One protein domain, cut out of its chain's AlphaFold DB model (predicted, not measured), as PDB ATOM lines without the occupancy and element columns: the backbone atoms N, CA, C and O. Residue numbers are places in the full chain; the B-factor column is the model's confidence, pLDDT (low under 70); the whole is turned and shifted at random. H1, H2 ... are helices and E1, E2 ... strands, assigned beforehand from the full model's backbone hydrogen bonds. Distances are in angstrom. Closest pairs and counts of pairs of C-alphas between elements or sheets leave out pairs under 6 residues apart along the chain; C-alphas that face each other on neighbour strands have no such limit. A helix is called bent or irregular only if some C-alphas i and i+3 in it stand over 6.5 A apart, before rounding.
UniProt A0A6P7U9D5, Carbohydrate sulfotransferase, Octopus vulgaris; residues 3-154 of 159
ATOM      1  N   VAL A   3      40.741  -7.463 -17.028       88.69
ATOM      2  CA  VAL A   3      40.416  -8.631 -17.854       88.69
ATOM      3  C   VAL A   3      41.700  -9.158 -18.464       88.69
ATOM      4  O   VAL A   3      42.392  -8.422 -19.161       88.69
ATOM      5  N   VAL A   4      42.017 -10.419 -18.198       89.44
ATOM      6  CA  VAL A   4      43.290 -11.039 -18.571       89.44
ATOM      7  C   VAL A   4      43.076 -12.224 -19.492       89.44
ATOM      8  O   VAL A   4      41.992 -12.797 -19.571       89.44
ATOM      9  N   ARG A   5      44.124 -12.597 -20.215       88.56
ATOM     10  CA  ARG A   5      44.101 -13.731 -21.130       88.56
ATOM     11  C   ARG A   5      45.421 -14.471 -21.044       88.56
ATOM     12  O   ARG A   5      46.453 -13.840 -20.824       88.56
ATOM     13  N   HIS A   6      45.388 -15.778 -21.288       91.81
ATOM     14  CA  HIS A   6      46.598 -16.580 -21.388       91.81
ATOM     15  C   HIS A   6      47.613 -15.918 -22.352       91.81
ATOM     16  O   HIS A   6      47.225 -15.573 -23.478       91.81
ATOM     17  N   PRO A   7      48.904 -15.767 -21.983       93.38
ATOM     18  CA  PRO A   7      49.903 -15.092 -22.816       93.38
ATOM     19  C   PRO A   7      49.962 -15.630 -24.249       93.38
ATOM     20  O   PRO A   7      49.768 -14.877 -25.198       93.38
ATOM     21  N   ALA A   8      50.110 -16.946 -24.423       94.12
ATOM     22  CA  ALA A   8      50.113 -17.589 -25.741       94.12
ATOM     23  C   ALA A   8      48.861 -17.287 -26.590       94.12
ATOM     24  O   ALA A   8      48.980 -16.963 -27.771       94.12
ATOM     25  N   GLU A   9      47.663 -17.330 -25.999       92.50
ATOM     26  CA  GLU A   9      46.425 -16.985 -26.699       92.50
ATOM     27  C   GLU A   9      46.389 -15.518 -27.141       92.50
ATOM     28  O   GLU A   9      45.975 -15.211 -28.262       92.50
ATOM     29  N   ARG A  10      46.823 -14.603 -26.267       92.69
ATOM     30  CA  ARG A  10      46.892 -13.171 -26.571       92.69
ATOM     31  C   ARG A  10      47.871 -12.902 -27.710       92.69
ATOM     32  O   ARG A  10      47.529 -12.186 -28.650       92.69
ATOM     33  N   ILE A  11      49.053 -13.512 -27.654       95.44
ATOM     34  CA  ILE A  11      50.094 -13.365 -28.673       95.44
ATOM     35  C   ILE A  11      49.645 -13.951 -30.010       95.44
ATOM     36  O   ILE A  11      49.817 -13.303 -31.044       95.44
ATOM     37  N   LEU A  12      49.002 -15.120 -30.008       94.75
ATOM     38  CA  LEU A  12      48.445 -15.686 -31.230       94.75
ATOM     39  C   LEU A  12      47.332 -14.797 -31.800       94.75
ATOM     40  O   LEU A  12      47.339 -14.503 -32.991       94.75
ATOM     41  N   SER A  13      46.411 -14.304 -30.968       92.50
ATOM     42  CA  SER A  13      45.362 -13.374 -31.406       92.50
ATOM     43  C   SER A  13      45.950 -12.111 -32.047       92.50
ATOM     44  O   SER A  13      45.515 -11.703 -33.128       92.50
ATOM     45  N   ALA A  14      46.993 -11.535 -31.438       94.25
ATOM     46  CA  ALA A  14      47.718 -10.399 -31.996       94.25
ATOM     47  C   ALA A  14      48.358 -10.745 -33.348       94.25
ATOM     48  O   ALA A  14      48.180  -9.999 -34.311       94.25
ATOM     49  N   TYR A  15      49.037 -11.890 -33.455       96.19
ATOM     50  CA  TYR A  15      49.646 -12.339 -34.704       96.19
ATOM     51  C   TYR A  15      48.611 -12.508 -35.824       96.19
ATOM     52  O   TYR A  15      48.746 -11.915 -36.896       96.19
ATOM     53  N   LEU A  16      47.530 -13.247 -35.562       94.38
ATOM     54  CA  LEU A  16      46.470 -13.489 -36.539       94.38
ATOM     55  C   LEU A  16      45.820 -12.177 -36.984       94.38
ATOM     56  O   LEU A  16      45.641 -11.939 -38.179       94.38
ATOM     57  N   ASN A  17      45.510 -11.293 -36.035       93.25
ATOM     58  CA  ASN A  17      44.868 -10.026 -36.343       93.25
ATOM     59  C   ASN A  17      45.797  -9.062 -37.082       93.25
ATOM     60  O   ASN A  17      45.346  -8.368 -37.985       93.25
ATOM     61  N   LYS A  18      47.074  -8.961 -36.712       95.00
ATOM     62  CA  LYS A  18      47.974  -7.949 -37.282       95.00
ATOM     63  C   LYS A  18      48.704  -8.440 -38.529       95.00
ATOM     64  O   LYS A  18      48.862  -7.656 -39.462       95.00
ATOM     65  N   PHE A  19      49.097  -9.712 -38.585       95.94
ATOM     66  CA  PHE A  19      49.924 -10.273 -39.658       95.94
ATOM     67  C   PHE A  19      49.155 -11.117 -40.674       95.94
ATOM     68  O   PHE A  19      49.439 -10.988 -41.861       95.94
ATOM     69  N   LEU A  20      48.138 -11.884 -40.263       94.56
ATOM     70  CA  LEU A  20      47.380 -12.727 -41.205       94.56
ATOM     71  C   LEU A  20      46.082 -12.100 -41.718       94.56
ATOM     72  O   LEU A  20      45.666 -12.393 -42.836       94.56
ATOM     73  N   ASN A  21      45.437 -11.222 -40.948       93.69
ATOM     74  CA  ASN A  21      44.185 -10.598 -41.367       93.69
ATOM     75  C   ASN A  21      44.420  -9.637 -42.555       93.69
ATOM     76  O   ASN A  21      45.144  -8.642 -42.401       93.69
ATOM     77  N   PRO A  22      43.771  -9.851 -43.716       93.69
ATOM     78  CA  PRO A  22      43.907  -8.963 -44.870       93.69
ATOM     79  C   PRO A  22      43.465  -7.525 -44.579       93.69
ATOM     80  O   PRO A  22      44.052  -6.577 -45.101       93.69
ATOM     81  N   LYS A  23      42.483  -7.339 -43.685       95.12
ATOM     82  CA  LYS A  23      41.998  -6.007 -43.282       95.12
ATOM     83  C   LYS A  23      43.068  -5.188 -42.551       95.12
ATOM     84  O   LYS A  23      43.022  -3.963 -42.576       95.12
ATOM     85  N   SER A  24      44.056  -5.852 -41.955       94.44
ATOM     86  CA  SER A  24      45.147  -5.210 -41.214       94.44
ATOM     87  C   SER A  24      46.357  -4.872 -42.080       94.44
ATOM     88  O   SER A  24      47.337  -4.348 -41.557       94.44
ATOM     89  N   ARG A  25      46.309  -5.125 -43.397       95.38
ATOM     90  CA  ARG A  25      47.431  -4.874 -44.316       95.38
ATOM     91  C   ARG A  25      47.946  -3.438 -44.238       95.38
ATOM     92  O   ARG A  25      49.139  -3.232 -44.053       95.38
ATOM     93  N   SER A  26      47.047  -2.455 -44.317       96.31
ATOM     94  CA  SER A  26      47.425  -1.038 -44.233       96.31
ATOM     95  C   SER A  26      48.099  -0.707 -42.898       96.31
ATOM     96  O   SER A  26      49.147  -0.069 -42.877       96.31
ATOM     97  N   TRP A  27      47.557  -1.204 -41.781       94.75
ATOM     98  CA  TRP A  27      48.175  -1.014 -40.468       94.75
ATOM     99  C   TRP A  27      49.570  -1.647 -40.414       94.75
ATOM    100  O   TRP A  27      50.525  -0.983 -40.037       94.75
ATOM    101  N   ARG A  28      49.711  -2.900 -40.851       95.31
ATOM    102  CA  ARG A  28      50.965  -3.663 -40.789       95.31
ATOM    103  C   ARG A  28      52.084  -3.057 -41.634       95.31
ATOM    104  O   ARG A  28      53.230  -3.059 -41.202       95.31
ATOM    105  N   LEU A  29      51.758  -2.525 -42.810       96.31
ATOM    106  CA  LEU A  29      52.742  -1.899 -43.699       96.31
ATOM    107  C   LEU A  29      53.150  -0.484 -43.260       96.31
ATOM    108  O   LEU A  29      54.147   0.034 -43.747       96.31
ATOM    109  N   ASN A  30      52.411   0.141 -42.338       96.50
ATOM    110  CA  ASN A  30      52.691   1.502 -41.864       96.50
ATOM    111  C   ASN A  30      53.057   1.569 -40.369       96.50
ATOM    112  O   ASN A  30      53.547   2.593 -39.891       96.50
ATOM    113  N   ASN A  31      52.830   0.501 -39.602       96.25
ATOM    114  CA  ASN A  31      53.150   0.444 -38.182       96.25
ATOM    115  C   ASN A  31      54.657   0.226 -37.972       96.25
ATOM    116  O   ASN A  31      55.251  -0.722 -38.484       96.25
ATOM    117  N   LYS A  32      55.278   1.083 -37.151       96.69
ATOM    118  CA  LYS A  32      56.724   1.043 -36.876       96.69
ATOM    119  C   LYS A  32      57.192  -0.287 -36.279       96.69
ATOM    120  O   LYS A  32      58.292  -0.721 -36.601       96.69
ATOM    121  N   ASN A  33      56.398  -0.926 -35.421       95.81
ATOM    122  CA  ASN A  33      56.763  -2.198 -34.801       95.81
ATOM    123  C   ASN A  33      56.697  -3.345 -35.818       95.81
ATOM    124  O   ASN A  33      57.641  -4.126 -35.899       95.81
ATOM    125  N   SER A  34      55.668  -3.393 -36.670       96.50
ATOM    126  CA  SER A  34      55.618  -4.349 -37.788       96.50
ATOM    127  C   SER A  34      56.795  -4.178 -38.751       96.50
ATOM    128  O   SER A  34      57.484  -5.148 -39.051       96.50
ATOM    129  N   LEU A  35      57.090  -2.940 -39.164       96.94
ATOM    130  CA  LEU A  35      58.219  -2.638 -40.052       96.94
ATOM    131  C   LEU A  35      59.575  -3.036 -39.450       96.94
ATOM    132  O   LEU A  35      60.477  -3.460 -40.172       96.94
ATOM    133  N   ARG A  36      59.733  -2.924 -38.127       96.31
ATOM    134  CA  ARG A  36      60.944  -3.377 -37.428       96.31
ATOM    135  C   ARG A  36      61.087  -4.893 -37.448       96.31
ATOM    136  O   ARG A  36      62.192  -5.366 -37.691       96.31
ATOM    137  N   ILE A  37      59.998  -5.637 -37.251       97.69
ATOM    138  CA  ILE A  37      60.026  -7.104 -37.331       97.69
ATOM    139  C   ILE A  37      60.367  -7.548 -38.761       97.69
ATOM    140  O   ILE A  37      61.208  -8.420 -38.946       97.69
ATOM    141  N   PHE A  38      59.794  -6.898 -39.777       97.94
ATOM    142  CA  PHE A  38      60.146  -7.159 -41.175       97.94
ATOM    143  C   PHE A  38      61.625  -6.925 -41.447       97.94
ATOM    144  O   PHE A  38      62.314  -7.815 -41.939       97.94
ATOM    145  N   LYS A  39      62.146  -5.770 -41.024       97.38
ATOM    146  CA  LYS A  39      63.569  -5.455 -41.153       97.38
ATOM    147  C   LYS A  39      64.458  -6.472 -40.427       97.38
ATOM    148  O   LYS A  39      65.515  -6.806 -40.947       97.38
ATOM    149  N   TYR A  40      64.042  -6.954 -39.256       97.75
ATOM    150  CA  TYR A  40      64.796  -7.931 -38.468       97.75
ATOM    151  C   TYR A  40      65.018  -9.249 -39.224       97.75
ATOM    152  O   TYR A  40      66.103  -9.817 -39.155       97.75
ATOM    153  N   PHE A  41      64.020  -9.701 -39.988       98.00
ATOM    154  CA  PHE A  41      64.090 -10.939 -40.773       98.00
ATOM    155  C   PHE A  41      64.376 -10.728 -42.264       98.00
ATOM    156  O   PHE A  41      64.367 -11.695 -43.018       98.00
ATOM    157  N   ASN A  42      64.651  -9.491 -42.693       97.25
ATOM    158  CA  ASN A  42      64.782  -9.124 -44.106       97.25
ATOM    159  C   ASN A  42      63.542  -9.497 -44.954       97.25
ATOM    160  O   ASN A  42      63.654  -9.883 -46.115       97.25
ATOM    161  N   GLU A  43      62.360  -9.366 -44.353       96.75
ATOM    162  CA  GLU A  43      61.057  -9.556 -44.992       96.75
ATOM    163  C   GLU A  43      60.477  -8.208 -45.446       96.75
ATOM    164  O   GLU A  43      60.896  -7.144 -44.984       96.75
ATOM    165  N   SER A  44      59.488  -8.233 -46.342       90.81
ATOM    166  CA  SER A  44      58.871  -7.014 -46.894       90.81
ATOM    167  C   SER A  44      57.426  -6.777 -46.448       90.81
ATOM    168  O   SER A  44      57.006  -5.628 -46.314       90.81
ATOM    169  N   GLU A  45      56.652  -7.837 -46.209       89.69
ATOM    170  CA  GLU A  45      55.213  -7.717 -45.915       89.69
ATOM    171  C   GLU A  45      54.661  -8.806 -44.981       89.69
ATOM    172  O   GLU A  45      53.662  -8.585 -44.281       89.69
ATOM    173  N   SER A  46      55.279  -9.984 -44.967       94.38
ATOM    174  CA  SER A  46      54.798 -11.150 -44.232       94.38
ATOM    175  C   SER A  46      55.882 -11.715 -43.336       94.38
ATOM    176  O   SER A  46      57.048 -11.729 -43.705       94.38
ATOM    177  N   ILE A  47      55.469 -12.225 -42.183       97.06
ATOM    178  CA  ILE A  47      56.308 -13.012 -41.283       97.06
ATOM    179  C   ILE A  47      55.544 -14.268 -40.901       97.06
ATOM    180  O   ILE A  47      54.317 -14.248 -40.803       97.06
ATOM    181  N   THR A  48      56.276 -15.344 -40.672       97.50
ATOM    182  CA  THR A  48      55.746 -16.572 -40.084       97.50
ATOM    183  C   THR A  48      55.527 -16.403 -38.583       97.50
ATOM    184  O   THR A  48      56.111 -15.527 -37.937       97.50
ATOM    185  N   PHE A  49      54.722 -17.289 -37.995       97.50
ATOM    186  CA  PHE A  49      54.538 -17.309 -36.548       97.50
ATOM    187  C   PHE A  49      55.850 -17.621 -35.816       97.50
ATOM    188  O   PHE A  49      56.164 -16.977 -34.820       97.50
ATOM    189  N   HIS A  50      56.663 -18.531 -36.359       97.94
ATOM    190  CA  HIS A  50      57.978 -18.861 -35.813       97.94
ATOM    191  C   HIS A  50      58.911 -17.637 -35.760       97.94
ATOM    192  O   HIS A  50      59.494 -17.349 -34.712       97.94
ATOM    193  N   GLN A  51      59.010 -16.865 -36.852       98.25
ATOM    194  CA  GLN A  51      59.755 -15.597 -36.873       98.25
ATOM    195  C   GLN A  51      59.193 -14.609 -35.839       98.25
ATOM    196  O   GLN A  51      59.947 -14.009 -35.076       98.25
ATOM    197  N   PHE A  52      57.866 -14.474 -35.762       98.12
ATOM    198  CA  PHE A  52      57.231 -13.581 -34.797       98.12
ATOM    199  C   PHE A  52      57.589 -13.943 -33.347       98.12
ATOM    200  O   PHE A  52      58.071 -13.084 -32.612       98.12
ATOM    201  N   ILE A  53      57.449 -15.211 -32.945       98.12
ATOM    202  CA  ILE A  53      57.808 -15.666 -31.592       98.12
ATOM    203  C   ILE A  53      59.311 -15.528 -31.329       98.12
ATOM    204  O   ILE A  53      59.697 -15.108 -30.240       98.12
ATOM    205  N   THR A  54      60.155 -15.786 -32.331       98.06
ATOM    206  CA  THR A  54      61.609 -15.580 -32.232       98.06
ATOM    207  C   THR A  54      61.952 -14.126 -31.914       98.06
ATOM    208  O   THR A  54      62.760 -13.868 -31.021       98.06
ATOM    209  N   TYR A  55      61.311 -13.167 -32.589       98.25
ATOM    210  CA  TYR A  55      61.493 -11.742 -32.302       98.25
ATOM    211  C   TYR A  55      61.078 -11.394 -30.866       98.25
ATOM    212  O   TYR A  55      61.807 -10.693 -30.164       98.25
ATOM    213  N   LEU A  56      59.935 -11.911 -30.399       97.69
ATOM    214  CA  LEU A  56      59.467 -11.670 -29.029       97.69
ATOM    215  C   LEU A  56      60.422 -12.252 -27.986       97.69
ATOM    216  O   LEU A  56      60.796 -11.549 -27.048       97.69
ATOM    217  N   ALA A  57      60.856 -13.499 -28.164       97.19
ATOM    218  CA  ALA A  57      61.757 -14.184 -27.243       97.19
ATOM    219  C   ALA A  57      63.118 -13.475 -27.115       97.19
ATOM    220  O   ALA A  57      63.689 -13.406 -26.030       97.19
ATOM    221  N   LYS A  58      63.621 -12.896 -28.211       97.00
ATOM    222  CA  LYS A  58      64.900 -12.171 -28.237       97.00
ATOM    223  C   LYS A  58      64.804 -10.708 -27.814       97.00
ATOM    224  O   LYS A  58      65.831 -10.079 -27.569       97.00
ATOM    225  N   SER A  59      63.592 -10.167 -27.703       95.88
ATOM    226  CA  SER A  59      63.381  -8.730 -27.522       95.88
ATOM    227  C   SER A  59      64.082  -8.135 -26.304       95.88
ATOM    228  O   SER A  59      64.708  -7.088 -26.432       95.88
ATOM    229  N   SER A  60      64.056  -8.811 -25.153       92.06
ATOM    230  CA  SER A  60      64.733  -8.321 -23.948       92.06
ATOM    231  C   SER A  60      66.259  -8.336 -24.091       92.06
ATOM    232  O   SER A  60      66.922  -7.391 -23.674       92.06
ATOM    233  N   LEU A  61      66.821  -9.385 -24.702       94.44
ATOM    234  CA  LEU A  61      68.270  -9.543 -24.866       94.44
ATOM    235  C   LEU A  61      68.842  -8.552 -25.889       94.44
ATOM    236  O   LEU A  61      69.921  -8.003 -25.693       94.44
ATOM    237  N   GLU A  62      68.113  -8.330 -26.980       96.19
ATOM    238  CA  GLU A  62      68.546  -7.498 -28.106       96.19
ATOM    239  C   GLU A  62      67.969  -6.067 -28.044       96.19
ATOM    240  O   GLU A  62      68.146  -5.284 -28.976       96.19
ATOM    241  N   ASN A  63      67.291  -5.713 -26.944       93.88
ATOM    242  CA  ASN A  63      66.612  -4.429 -26.732       93.88
ATOM    243  C   ASN A  63      65.675  -4.050 -27.899       93.88
ATOM    244  O   ASN A  63      65.653  -2.912 -28.383       93.88
ATOM    245  N   LEU A  64      64.924  -5.040 -28.392       95.44
ATOM    246  CA  LEU A  64      63.990  -4.862 -29.496       95.44
ATOM    247  C   LEU A  64      62.676  -4.276 -28.972       95.44
ATOM    248  O   LEU A  64      62.098  -4.789 -28.013       95.44
ATOM    249  N   PRO A  65      62.147  -3.234 -29.623       93.75
ATOM    250  CA  PRO A  65      60.910  -2.601 -29.205       93.75
ATOM    251  C   PRO A  65      59.710  -3.510 -29.477       93.75
ATOM    252  O   PRO A  65      59.634  -4.187 -30.512       93.75
ATOM    253  N   LEU A  66      58.750  -3.462 -28.557       95.25
ATOM    254  CA  LEU A  66      57.500  -4.205 -28.620       95.25
ATOM    255  C   LEU A  66      56.316  -3.263 -28.842       95.25
ATOM    256  O   LEU A  66      56.354  -2.075 -28.526       95.25
ATOM    257  N   ASP A  67      55.262  -3.817 -29.423       95.88
ATOM    258  CA  ASP A  67      53.956  -3.182 -29.501       95.88
ATOM    259  C   ASP A  67      53.130  -3.590 -28.280       95.88
ATOM    260  O   ASP A  67      53.307  -4.687 -27.739       95.88
ATOM    261  N   GLU A  68      52.195  -2.742 -27.862       93.56
ATOM    262  CA  GLU A  68      51.295  -3.008 -26.731       93.56
ATOM    263  C   GLU A  68      50.549  -4.347 -26.873       93.56
ATOM    264  O   GLU A  68      50.312  -5.042 -25.887       93.56
ATOM    265  N   HIS A  69      50.255  -4.787 -28.102       93.06
ATOM    266  CA  HIS A  69      49.527  -6.035 -28.333       93.06
ATOM    267  C   HIS A  69      50.327  -7.286 -27.926       93.06
ATOM    268  O   HIS A  69      49.722  -8.321 -27.642       93.06
ATOM    269  N   TRP A  70      51.661  -7.208 -27.887       95.19
ATOM    270  CA  TRP A  70      52.548  -8.336 -27.572       95.19
ATOM    271  C   TRP A  70      53.623  -8.029 -26.523       95.19
ATOM    272  O   TRP A  70      54.518  -8.838 -26.291       95.19
ATOM    273  N   THR A  71      53.519  -6.881 -25.861       95.94
ATOM    274  CA  THR A  71      54.264  -6.581 -24.631       95.94
ATOM    275  C   THR A  71      53.676  -7.409 -23.485       95.94
ATOM    276  O   THR A  71      52.445  -7.509 -23.431       95.94
ATOM    277  N   PRO A  72      54.473  -8.049 -22.605       95.12
ATOM    278  CA  PRO A  72      53.964  -8.757 -21.426       95.12
ATOM    279  C   PRO A  72      52.981  -7.912 -20.613       95.12
ATOM    280  O   PRO A  72      53.124  -6.697 -20.486       95.12
ATOM    281  N   MET A  73      51.926  -8.544 -20.112       92.50
ATOM    282  CA  MET A  73      50.858  -7.836 -19.413       92.50
ATOM    283  C   MET A  73      51.315  -7.352 -18.035       92.50
ATOM    284  O   MET A  73      50.921  -6.272 -17.612       92.50
ATOM    285  N   SER A  74      52.213  -8.097 -17.396       91.00
ATOM    286  CA  SER A  74      52.973  -7.686 -16.213       91.00
ATOM    287  C   SER A  74      53.707  -6.357 -16.413       91.00
ATOM    288  O   SER A  74      53.672  -5.515 -15.517       91.00
ATOM    289  N   GLU A  75      54.286  -6.124 -17.598       90.50
ATOM    290  CA  GLU A  75      54.934  -4.854 -17.960       90.50
ATOM    291  C   GLU A  75      53.895  -3.729 -18.167       90.50
ATOM    292  O   GLU A  75      54.065  -2.625 -17.654       90.50
ATOM    293  N   LEU A  76      52.789  -3.997 -18.874       90.19
ATOM    294  CA  LEU A  76      51.765  -2.982 -19.185       90.19
ATOM    295  C   LEU A  76      50.913  -2.570 -17.979       90.19
ATOM    296  O   LEU A  76      50.499  -1.418 -17.864       90.19
ATOM    297  N   CYS A  77      50.603  -3.524 -17.108       88.12
ATOM    298  CA  CYS A  77      49.678  -3.358 -15.993       88.12
ATOM    299  C   CYS A  77      50.393  -3.212 -14.646       88.12
ATOM    300  O   CYS A  77      49.734  -2.982 -13.640       88.12
ATOM    301  N   SER A  78      51.728  -3.303 -14.612       83.44
ATOM    302  CA  SER A  78      52.518  -3.106 -13.390       83.44
ATOM    303  C   SER A  78      52.010  -3.962 -12.220       83.44
ATOM    304  O   SER A  78      51.746  -3.445 -11.135       83.44
ATOM    305  N   PHE A  79      51.861  -5.277 -12.437       80.75
ATOM    306  CA  PHE A  79      51.303  -6.215 -11.444       80.75
ATOM    307  C   PHE A  79      52.026  -6.204 -10.092       80.75
ATOM    308  O   PHE A  79      51.431  -6.546  -9.077       80.75
ATOM    309  N   SER A  80      53.288  -5.781 -10.056       73.62
ATOM    310  CA  SER A  80      54.067  -5.643  -8.824       73.62
ATOM    311  C   SER A  80      53.740  -4.391  -8.001       73.62
ATOM    312  O   SER A  80      54.131  -4.317  -6.839       73.62
ATOM    313  N   VAL A  81      53.062  -3.400  -8.588       79.94
ATOM    314  CA  VAL A  81      52.818  -2.083  -7.972       79.94
ATOM    315  C   VAL A  81      51.327  -1.799  -7.792       79.94
ATOM    316  O   VAL A  81      50.944  -1.095  -6.858       79.94
ATOM    317  N   VAL A  82      50.475  -2.323  -8.676       81.62
ATOM    318  CA  VAL A  82      49.028  -2.081  -8.649       81.62
ATOM    319  C   VAL A  82      48.308  -3.260  -8.000       81.62
ATOM    320  O   VAL A  82      48.378  -4.383  -8.494       81.62
ATOM    321  N   ASP A  83      47.564  -2.985  -6.928       82.56
ATOM    322  CA  ASP A  83      46.725  -3.979  -6.255       82.56
ATOM    323  C   ASP A  83      45.355  -4.087  -6.947       82.56
ATOM    324  O   ASP A  83      44.492  -3.208  -6.842       82.56
ATOM    325  N   TYR A  84      45.168  -5.153  -7.725       83.25
ATOM    326  CA  TYR A  84      43.941  -5.398  -8.473       83.25
ATOM    327  C   TYR A  84      42.926  -6.163  -7.623       83.25
ATOM    328  O   TYR A  84      43.053  -7.366  -7.422       83.25
ATOM    329  N   ASN A  85      41.830  -5.506  -7.234       83.94
ATOM    330  CA  ASN A  85      40.782  -6.162  -6.438       83.94
ATOM    331  C   ASN A  85      40.019  -7.270  -7.188       83.94
ATOM    332  O   ASN A  85      39.394  -8.114  -6.556       83.94
ATOM    333  N   ILE A  86      40.000  -7.230  -8.527       85.00
ATOM    334  CA  ILE A  86      39.290  -8.205  -9.369       85.00
ATOM    335  C   ILE A  86      40.095  -8.434 -10.653       85.00
ATOM    336  O   ILE A  86      40.252  -7.498 -11.450       85.00
ATOM    337  N   ILE A  87      40.539  -9.675 -10.867       87.81
ATOM    338  CA  ILE A  87      41.183 -10.166 -12.093       87.81
ATOM    339  C   ILE A  87      40.263 -11.219 -12.718       87.81
ATOM    340  O   ILE A  87      39.898 -12.191 -12.064       87.81
ATOM    341  N   VAL A  88      39.874 -11.016 -13.975       89.69
ATOM    342  CA  VAL A  88      38.876 -11.835 -14.673       89.69
ATOM    343  C   VAL A  88      39.500 -12.446 -15.924       89.69
ATOM    344  O   VAL A  88      39.852 -11.707 -16.845       89.69
ATOM    345  N   PRO A  89      39.626 -13.779 -16.010       89.44
ATOM    346  CA  PRO A  89      39.985 -14.445 -17.253       89.44
ATOM    347  C   PRO A  89      38.979 -14.123 -18.364       89.44
ATOM    348  O   PRO A  89      37.771 -14.144 -18.140       89.44
ATOM    349  N   LEU A  90      39.451 -13.861 -19.584       88.06
ATOM    350  CA  LEU A  90      38.597 -13.461 -20.707       88.06
ATOM    351  C   LEU A  90      37.506 -14.500 -21.011       88.06
ATOM    352  O   LEU A  90      36.368 -14.135 -21.291       88.06
ATOM    353  N   ASN A  91      37.829 -15.790 -20.886       84.94
ATOM    354  CA  ASN A  91      36.880 -16.893 -21.055       84.94
ATOM    355  C   ASN A  91      35.802 -16.959 -19.957       84.94
ATOM    356  O   ASN A  91      34.828 -17.690 -20.112       84.94
ATOM    357  N   LYS A  92      35.974 -16.220 -18.856       88.88
ATOM    358  CA  LYS A  92      35.018 -16.071 -17.752       88.88
ATOM    359  C   LYS A  92      34.347 -14.707 -17.710       88.88
ATOM    360  O   LYS A  92      33.469 -14.500 -16.881       88.88
ATOM    361  N   LEU A  93      34.708 -13.794 -18.613       89.94
ATOM    362  CA  LEU A  93      34.203 -12.428 -18.592       89.94
ATOM    363  C   LEU A  93      32.676 -12.359 -18.691       89.94
ATOM    364  O   LEU A  93      32.062 -11.569 -17.988       89.94
ATOM    365  N   GLU A  94      32.064 -13.174 -19.548       89.69
ATOM    366  CA  GLU A  94      30.608 -13.196 -19.727       89.69
ATOM    367  C   GLU A  94      29.875 -13.681 -18.475       89.69
ATOM    368  O   GLU A  94      28.969 -12.994 -17.998       89.69
ATOM    369  N   ASP A  95      30.335 -14.791 -17.891       90.75
ATOM    370  CA  ASP A  95      29.831 -15.312 -16.617       90.75
ATOM    371  C   ASP A  95      29.973 -14.242 -15.515       90.75
ATOM    372  O   ASP A  95      29.003 -13.880 -14.854       90.75
ATOM    373  N   THR A  96      31.165 -13.643 -15.387       90.56
ATOM    374  CA  THR A  96      31.457 -12.622 -14.366       90.56
ATOM    375  C   THR A  96      30.610 -11.361 -14.540       90.56
ATOM    376  O   THR A  96      30.086 -10.832 -13.563       90.56
ATOM    377  N   LEU A  97      30.436 -10.861 -15.767       90.75
ATOM    378  CA  LEU A  97      29.595  -9.687 -16.016       90.75
ATOM    379  C   LEU A  97      28.120  -9.970 -15.713       90.75
ATOM    380  O   LEU A  97      27.424  -9.083 -15.220       90.75
ATOM    381  N   THR A  98      27.654 -11.192 -15.974       91.06
ATOM    382  CA  THR A  98      26.288 -11.627 -15.648       91.06
ATOM    383  C   THR A  98      26.073 -11.660 -14.134       91.06
ATOM    384  O   THR A  98      25.095 -11.100 -13.637       91.06
ATOM    385  N   GLU A  99      27.018 -12.226 -13.384       90.25
ATOM    386  CA  GLU A  99      26.985 -12.247 -11.917       90.25
ATOM    387  C   GLU A  99      27.043 -10.833 -11.321       90.25
ATOM    388  O   GLU A  99      26.234 -10.489 -10.459       90.25
ATOM    389  N   MET A 100      27.936  -9.973 -11.824       88.06
ATOM    390  CA  MET A 100      28.040  -8.580 -11.377       88.06
ATOM    391  C   MET A 100      26.773  -7.772 -11.686       88.06
ATOM    392  O   MET A 100      26.361  -6.944 -10.873       88.06
ATOM    393  N   SER A 101      26.148  -8.009 -12.843       90.62
ATOM    394  CA  SER A 101      24.849  -7.428 -13.198       90.62
ATOM    395  C   SER A 101      23.786  -7.793 -12.167       90.62
ATOM    396  O   SER A 101      23.153  -6.903 -11.597       90.62
ATOM    397  N   ALA A 102      23.658  -9.084 -11.849       90.94
ATOM    398  CA  ALA A 102      22.684  -9.576 -10.883       90.94
ATOM    399  C   ALA A 102      22.947  -9.069  -9.454       90.94
ATOM    400  O   ALA A 102      22.009  -8.715  -8.743       90.94
ATOM    401  N   GLN A 103      24.213  -9.014  -9.030       91.44
ATOM    402  CA  GLN A 103      24.588  -8.657  -7.661       91.44
ATOM    403  C   GLN A 103      24.537  -7.148  -7.393       91.44
ATOM    404  O   GLN A 103      24.128  -6.727  -6.312       91.44
ATOM    405  N   PHE A 104      24.971  -6.333  -8.355       90.69
ATOM    406  CA  PHE A 104      25.145  -4.888  -8.171       90.69
ATOM    407  C   PHE A 104      24.148  -4.046  -8.977       90.69
ATOM    408  O   PHE A 104      24.221  -2.819  -8.944       90.69
ATOM    409  N   GLY A 105      23.224  -4.682  -9.704       91.19
ATOM    410  CA  GLY A 105      22.230  -3.994 -10.528       91.19
ATOM    411  C   GLY A 105      22.845  -3.246 -11.712       91.19
ATOM    412  O   GLY A 105      22.331  -2.197 -12.105       91.19
ATOM    413  N   ILE A 106      23.960  -3.740 -12.264       88.62
ATOM    414  CA  ILE A 106      24.581  -3.132 -13.450       88.62
ATOM    415  C   ILE A 106      23.646  -3.362 -14.643       88.62
ATOM    416  O   ILE A 106      23.340  -4.511 -14.943       88.62
ATOM    417  N   PRO A 107      23.210  -2.317 -15.370       90.69
ATOM    418  CA  PRO A 107      22.341  -2.504 -16.526       90.69
ATOM    419  C   PRO A 107      22.960  -3.432 -17.577       90.69
ATOM    420  O   PRO A 107      24.104  -3.222 -17.991       90.69
ATOM    421  N   GLU A 108      22.177  -4.377 -18.102       85.88
ATOM    422  CA  GLU A 108      22.625  -5.308 -19.154       85.88
ATOM    423  C   GLU A 108      23.154  -4.589 -20.404       85.88
ATOM    424  O   GLU A 108      24.050  -5.070 -21.088       85.88
ATOM    425  N   ALA A 109      22.652  -3.387 -20.701       87.69
ATOM    426  CA  ALA A 109      23.172  -2.571 -21.795       87.69
ATOM    427  C   ALA A 109      24.676  -2.260 -21.639       87.69
ATOM    428  O   ALA A 109      25.400  -2.175 -22.633       87.69
ATOM    429  N   ILE A 110      25.157  -2.104 -20.401       86.44
ATOM    430  CA  ILE A 110      26.570  -1.855 -20.100       86.44
ATOM    431  C   ILE A 110      27.378  -3.143 -20.262       86.44
ATOM    432  O   ILE A 110      28.405  -3.124 -20.942       86.44
ATOM    433  N   THR A 111      26.916  -4.261 -19.694       85.88
ATOM    434  CA  THR A 111      27.623  -5.549 -19.794       85.88
ATOM    435  C   THR A 111      27.702  -6.029 -21.242       85.88
ATOM    436  O   THR A 111      28.783  -6.379 -21.715       85.88
ATOM    437  N   ASN A 112      26.613  -5.905 -22.004       85.75
ATOM    438  CA  ASN A 112      26.576  -6.220 -23.431       85.75
ATOM    439  C   ASN A 112      27.547  -5.351 -24.238       85.75
ATOM    440  O   ASN A 112      28.251  -5.857 -25.111       85.75
ATOM    441  N   LYS A 113      27.653  -4.050 -23.930       86.44
ATOM    442  CA  LYS A 113      28.621  -3.164 -24.596       86.44
ATOM    443  C   LYS A 113      30.065  -3.615 -24.361       86.44
ATOM    444  O   LYS A 113      30.867  -3.531 -25.288       86.44
ATOM    445  N   ILE A 114      30.390  -4.099 -23.160       83.75
ATOM    446  CA  ILE A 114      31.718  -4.647 -22.847       83.75
ATOM    447  C   ILE A 114      31.967  -5.915 -23.671       83.75
ATOM    448  O   ILE A 114      32.998  -6.020 -24.332       83.75
ATOM    449  N   LEU A 115      31.008  -6.845 -23.703       82.88
ATOM    450  CA  LEU A 115      31.149  -8.116 -24.421       82.88
ATOM    451  C   LEU A 115      31.372  -7.927 -25.926       82.88
ATOM    452  O   LEU A 115      32.256  -8.565 -26.496       82.88
ATOM    453  N   VAL A 116      30.649  -6.998 -26.556       80.38
ATOM    454  CA  VAL A 116      30.782  -6.703 -27.997       80.38
ATOM    455  C   VAL A 116      32.169  -6.148 -28.358       80.38
ATOM    456  O   VAL A 116      32.605  -6.268 -29.502       80.38
ATOM    457  N   GLN A 117      32.889  -5.561 -27.400       74.00
ATOM    458  CA  GLN A 117      34.245  -5.045 -27.614       74.00
ATOM    459  C   GLN A 117      35.331  -6.116 -27.454       74.00
ATOM    460  O   GLN A 117      36.492  -5.859 -27.778       74.00
ATOM    461  N   THR A 118      34.978  -7.316 -26.987       68.88
ATOM    462  CA  THR A 118      35.942  -8.401 -26.792       68.88
ATOM    463  C   THR A 118      36.012  -9.328 -27.999       68.88
ATOM    464  O   THR A 118      34.996  -9.778 -28.525       68.88
ATOM    465  N   SER A 119      37.231  -9.640 -28.452       66.31
ATOM    466  CA  SER A 119      37.442 -10.672 -29.465       66.31
ATOM    467  C   SER A 119      37.714 -12.017 -28.792       66.31
ATOM    468  O   SER A 119      38.772 -12.265 -28.211       66.31
ATOM    469  N   LYS A 120      36.753 -12.931 -28.907       62.03
ATOM    470  CA  LYS A 120      36.945 -14.336 -28.552       62.03
ATOM    471  C   LYS A 120      37.758 -15.008 -29.659       62.03
ATOM    472  O   LYS A 120      37.203 -15.562 -30.603       62.03
ATOM    473  N   THR A 121      39.090 -14.929 -29.616       58.97
ATOM    474  CA  THR A 121      39.931 -15.824 -30.446       58.97
ATOM    475  C   THR A 121      39.994 -17.193 -29.769       58.97
ATOM    476  O   THR A 121      41.064 -17.655 -29.397       58.97
ATOM    477  N   ASP A 122      38.844 -17.806 -29.523       58.84
ATOM    478  CA  ASP A 122      38.725 -18.986 -28.671       58.84
ATOM    479  C   ASP A 122      38.885 -20.258 -29.492       58.84
ATOM    480  O   ASP A 122      37.935 -20.980 -29.778       58.84
ATOM    481  N   SER A 123      40.121 -20.585 -29.856       67.94
ATOM    482  CA  SER A 123      40.430 -22.004 -29.977       67.94
ATOM    483  C   SER A 123      41.778 -22.301 -29.352       67.94
ATOM    484  O   SER A 123      42.830 -22.124 -29.955       67.94
ATOM    485  N   ILE A 124      41.722 -22.840 -28.132       79.81
ATOM    486  CA  ILE A 124      42.831 -23.559 -27.486       79.81
ATOM    487  C   ILE A 124      43.492 -24.518 -28.487       79.81
ATOM    488  O   ILE A 124      44.706 -24.685 -28.483       79.81
ATOM    489  N   LYS A 125      42.694 -25.115 -29.386       84.81
ATOM    490  CA  LYS A 125      43.179 -25.924 -30.507       84.81
ATOM    491  C   LYS A 125      44.167 -25.161 -31.397       84.81
ATOM    492  O   LYS A 125      45.264 -25.647 -31.603       84.81
ATOM    493  N   LEU A 126      43.826 -23.957 -31.849       89.25
ATOM    494  CA  LEU A 126      44.698 -23.161 -32.710       89.25
ATOM    495  C   LEU A 126      45.975 -22.724 -31.986       89.25
ATOM    496  O   LEU A 126      47.036 -22.712 -32.595       89.25
ATOM    497  N   VAL A 127      45.902 -22.422 -30.684       91.19
ATOM    498  CA  VAL A 127      47.117 -22.183 -29.884       91.19
ATOM    499  C   VAL A 127      48.006 -23.415 -29.878       91.19
ATOM    500  O   VAL A 127      49.194 -23.292 -30.153       91.19
ATOM    501  N   LYS A 128      47.436 -24.594 -29.615       90.56
ATOM    502  CA  LYS A 128      48.179 -25.857 -29.636       90.56
ATOM    503  C   LYS A 128      48.775 -26.158 -31.007       90.56
ATOM    504  O   LYS A 128      49.909 -26.608 -31.047       90.56
ATOM    505  N   ASP A 129      48.054 -25.882 -32.089       91.75
ATOM    506  CA  ASP A 129      48.542 -26.099 -33.452       91.75
ATOM    507  C   ASP A 129      49.748 -25.179 -33.734       91.75
ATOM    508  O   ASP A 129      50.837 -25.650 -34.040       91.75
ATOM    509  N   TYR A 130      49.604 -23.867 -33.512       94.56
ATOM    510  CA  TYR A 130      50.666 -22.889 -33.786       94.56
ATOM    511  C   TYR A 130      51.889 -23.024 -32.871       94.56
ATOM    512  O   TYR A 130      53.018 -22.859 -33.328       94.56
ATOM    513  N   PHE A 131      51.686 -23.280 -31.576       93.81
ATOM    514  CA  PHE A 131      52.796 -23.511 -30.649       93.81
ATOM    515  C   PHE A 131      53.379 -24.917 -30.800       93.81
ATOM    516  O   PHE A 131      54.554 -25.102 -30.509       93.81
ATOM    517  N   GLY A 132      52.601 -25.898 -31.262       91.81
ATOM    518  CA  GLY A 132      53.053 -27.268 -31.509       91.81
ATOM    519  C   GLY A 132      54.162 -27.351 -32.555       91.81
ATOM    520  O   GLY A 132      55.072 -28.161 -32.398       91.81
ATOM    521  N   ASP A 133      54.131 -26.457 -33.543       91.25
ATOM    522  CA  ASP A 133      55.136 -26.352 -34.606       91.25
ATOM    523  C   ASP A 133      56.443 -25.657 -34.166       91.25
ATOM    524  O   ASP A 133      57.404 -25.584 -34.937       91.25
ATOM    525  N   LEU A 134      56.504 -25.116 -32.944       95.75
ATOM    526  CA  LEU A 134      57.710 -24.485 -32.409       95.75
ATOM    527  C   LEU A 134      58.614 -25.515 -31.730       95.75
ATOM    528  O   LEU A 134      58.149 -26.408 -31.017       95.75
ATOM    529  N   ASP A 135      59.924 -25.341 -31.880       94.94
ATOM    530  CA  ASP A 135      60.892 -26.137 -31.139       94.94
ATOM    531  C   ASP A 135      60.840 -25.831 -29.630       94.94
ATOM    532  O   ASP A 135      60.446 -24.746 -29.186       94.94
ATOM    533  N   SER A 136      61.254 -26.805 -28.818       95.12
ATOM    534  CA  SER A 136      61.182 -26.700 -27.358       95.12
ATOM    535  C   SER A 136      62.018 -25.547 -26.793       95.12
ATOM    536  O   SER A 136      61.656 -24.996 -25.753       95.12
ATOM    537  N   GLN A 137      63.118 -25.161 -27.452       96.25
ATOM    538  CA  GLN A 137      63.957 -24.053 -26.986       96.25
ATOM    539  C   GLN A 137      63.232 -22.723 -27.174       96.25
ATOM    540  O   GLN A 137      63.213 -21.901 -26.259       96.25
ATOM    541  N   LEU A 138      62.585 -22.530 -28.323       97.00
ATOM    542  CA  LEU A 138      61.813 -21.334 -28.614       97.00
ATOM    543  C   LEU A 138      60.566 -21.230 -27.733       97.00
ATOM    544  O   LEU A 138      60.272 -20.145 -27.233       97.00
ATOM    545  N   LYS A 139      59.870 -22.344 -27.465       96.50
ATOM    546  CA  LYS A 139      58.765 -22.368 -26.489       96.50
ATOM    547  C   LYS A 139      59.224 -21.966 -25.094       96.50
ATOM    548  O   LYS A 139      58.570 -21.154 -24.443       96.50
ATOM    549  N   TYR A 140      60.361 -22.495 -24.647       96.44
ATOM    550  CA  TYR A 140      60.929 -22.131 -23.354       96.44
ATOM    551  C   TYR A 140      61.345 -20.657 -23.319       96.44
ATOM    552  O   TYR A 140      61.020 -19.952 -22.370       96.44
ATOM    553  N   ALA A 141      61.999 -20.153 -24.366       97.00
ATOM    554  CA  ALA A 141      62.385 -18.747 -24.455       97.00
ATOM    555  C   ALA A 141      61.163 -17.811 -24.471       97.00
ATOM    556  O   ALA A 141      61.169 -16.771 -23.812       97.00
ATOM    557  N   PHE A 142      60.088 -18.208 -25.159       97.00
ATOM    558  CA  PHE A 142      58.801 -17.526 -25.086       97.00
ATOM    559  C   PHE A 142      58.251 -17.536 -23.658       97.00
ATOM    560  O   PHE A 142      57.949 -16.473 -23.127       97.00
ATOM    561  N   TYR A 143      58.178 -18.701 -23.007       96.06
ATOM    562  CA  TYR A 143      57.738 -18.799 -21.615       96.06
ATOM    563  C   TYR A 143      58.539 -17.862 -20.707       96.06
ATOM    564  O   TYR A 143      57.941 -17.089 -19.969       96.06
ATOM    565  N   LYS A 144      59.872 -17.839 -20.824       96.44
ATOM    566  CA  LYS A 144      60.722 -16.950 -20.019       96.44
ATOM    567  C   LYS A 144      60.449 -15.468 -20.274       96.44
ATOM    568  O   LYS A 144      60.524 -14.686 -19.335       96.44
ATOM    569  N   LYS A 145      60.074 -15.066 -21.495       96.00
ATOM    570  CA  LYS A 145      59.646 -13.682 -21.776       96.00
ATOM    571  C   LYS A 145      58.326 -13.314 -21.080       96.00
ATOM    572  O   LYS A 145      58.117 -12.141 -20.790       96.00
ATOM    573  N   PHE A 146      57.450 -14.281 -20.814       95.75
ATOM    574  CA  PHE A 146      56.129 -14.067 -20.208       95.75
ATOM    575  C   PHE A 146      55.989 -14.727 -18.821       95.75
ATOM    576  O   PHE A 146      54.872 -14.957 -18.363       95.75
ATOM    577  N   GLU A 147      57.096 -15.042 -18.141       95.12
ATOM    578  CA  GLU A 147      57.115 -15.811 -16.883       95.12
ATOM    579  C   GLU A 147      56.318 -15.123 -15.769       95.12
ATOM    580  O   GLU A 147      55.539 -15.771 -15.065       95.12
ATOM    581  N   ASP A 148      56.432 -13.799 -15.671       93.06
ATOM    582  CA  ASP A 148      55.661 -12.998 -14.724       93.06
ATOM    583  C   ASP A 148      54.163 -13.042 -15.049       93.06
ATOM    584  O   ASP A 148      53.350 -13.223 -14.146       93.06
ATOM    585  N   ASP A 149      53.770 -12.964 -16.326       93.31
ATOM    586  CA  ASP A 149      52.358 -13.095 -16.716       93.31
ATOM    587  C   ASP A 149      51.803 -14.460 -16.287       93.31
ATOM    588  O   ASP A 149      50.694 -14.540 -15.769       93.31
ATOM    589  N   HIS A 150      52.572 -15.535 -16.481       92.50
ATOM    590  CA  HIS A 150      52.188 -16.876 -16.040       92.50
ATOM    591  C   HIS A 150      52.032 -16.951 -14.517       92.50
ATOM    592  O   HIS A 150      51.018 -17.448 -14.026       92.50
ATOM    593  N   THR A 151      53.000 -16.403 -13.782       90.94
ATOM    594  CA  THR A 151      53.048 -16.449 -12.315       90.94
ATOM    595  C   THR A 151      51.931 -15.625 -11.678       90.94
ATOM    596  O   THR A 151      51.200 -16.132 -10.831       90.94
ATOM    597  N   PHE A 152      51.755 -14.368 -12.097       87.19
ATOM    598  CA  PHE A 152      50.748 -13.471 -11.523       87.19
ATOM    599  C   PHE A 152      49.317 -13.874 -11.887       87.19
ATOM    600  O   PHE A 152      48.401 -13.641 -11.101       87.19
ATOM    601  N   LEU A 153      49.110 -14.456 -13.071       87.62
ATOM    602  CA  LEU A 153      47.772 -14.780 -13.569       87.62
ATOM    603  C   LEU A 153      47.378 -16.249 -13.362       87.62
ATOM    604  O   LEU A 153      46.236 -16.609 -13.643       87.62
ATOM    605  N   GLY A 154      48.296 -17.091 -12.876       87.88
ATOM    606  CA  GLY A 154      48.046 -18.509 -12.611       87.88
ATOM    607  C   GLY A 154      47.821 -19.342 -13.876       87.88
ATOM    608  O   GLY A 154      46.988 -20.248 -13.877       87.88
TER     609      GLY A 154
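AT A GLANCE: This is residues 3 to 154 of the 159 residues of the protein "Carbohydrate sulfotransferase" of Octopus vulgaris (UniProt A0A6P7U9D5). What does one see first? A body of short crossed helices is gathered about H1, and a helical hairpin, H6 and H7, makes an arm to one side of it. In the body, H8 packs across one part of H1, H4 crosses H9, H3 packs on H4, and H5 packs on H10, while the short strand E1 lies at the base of the arm. What is it made of? The printed part has 152 residues, with ten named helices and one named strand in the order H1 H2 H3 H4 H5 E1 H6 H7 H8 H9 H10, and its class is mostly helix. How large is it? It is compact by its radius of gyration of the C-alphas, 17.1 A, yet elongated in outline, with spans of 54 by 34 by 29 A.

IN THESE COORDINATES: Where is the longest helix by residues, and what follows it? H6 holds residues 90 to 104, 20.3 A from C-alpha 90 at (38.597, -13.461, -20.707) to C-alpha 104, and is irregular: C-alphas 91 and 94 are 7.4 A apart. After it come H7, residues 108 to 116, H8, residues 124 to 132, H9, residues 136 to 145 and 14.2 A long, and H10, residues 147 to 153, which ends with C-alpha 153 at (47.772, -14.780, -13.569). What comes before H6? H1 holds residues 7 to 20, 18.7 A long, and begins with C-alpha 7 at (49.903, -15.092, -22.816). H2, residues 22 to 30, is 14.0 A long and irregular, with C-alphas 23 and 26 7.4 A apart. H3 is residues 32 to 41, 14.6 A; H4 is residues 49 to 58, 14.2 A; H5 is residues 73 to 77; and strand E1 is residues 87 to 89.

HOW THE PARTS SIT: How is the arm built? H6 and H7 touch and form a helical hairpin at a shallow tilt of 9 degrees, opposite ways; their closest C-alphas are those of Leu 97 and Thr 111, 5.9 A apart. E1 pairs with no named strand, but its residues 88 to 89 pair in parallel with residues 3 to 4. What stands about H1? H1 touches H8 with residues 8 to 12 alone, about perpendicular at 82 degrees, the closest C-alphas being those of Glu 9 and Val 127 at 6.1 A. H1 touches H2 only at the corner, with C-alphas 18 and 24 5.6 A apart, and H1 and H9 are near each other. H1 and H6 are apart. What lies farther out? H4 touches H9 at a steep tilt of 52 degrees, the same way, with the closest C-alphas, of Ala 57 and Phe 142, 5.0 A apart. H3 touches H4 about perpendicular at 81 degrees, the closest C-alphas being those of Ile 37 and Tyr 55 at 7.0 A. H5 touches H10, where the closest C-alphas, of Ser 74 and Asp 149, are 5.5 A apart. What do the helix backbones show? Every O i to N i+4 pair is within hydrogen-bond range in H1, H3, H4, H5, H7, H8, H9 and H10; in H2 it is 3 of 5 and in H6 9 of 11.

THE WHOLE: How far does it reach? The two C-alphas farthest apart are those of Asn 42 and Gly 105, at 54.4 A. Is the printed part continuous? It has no cut from residue 3 to 154, and the one long link, H4 to H5, is residues 59 to 72. Where is confidence low? The mean pLDDT of the printed part is 91.0, and the residues under 70 are 118 to 123, in the short link from H7 to H8.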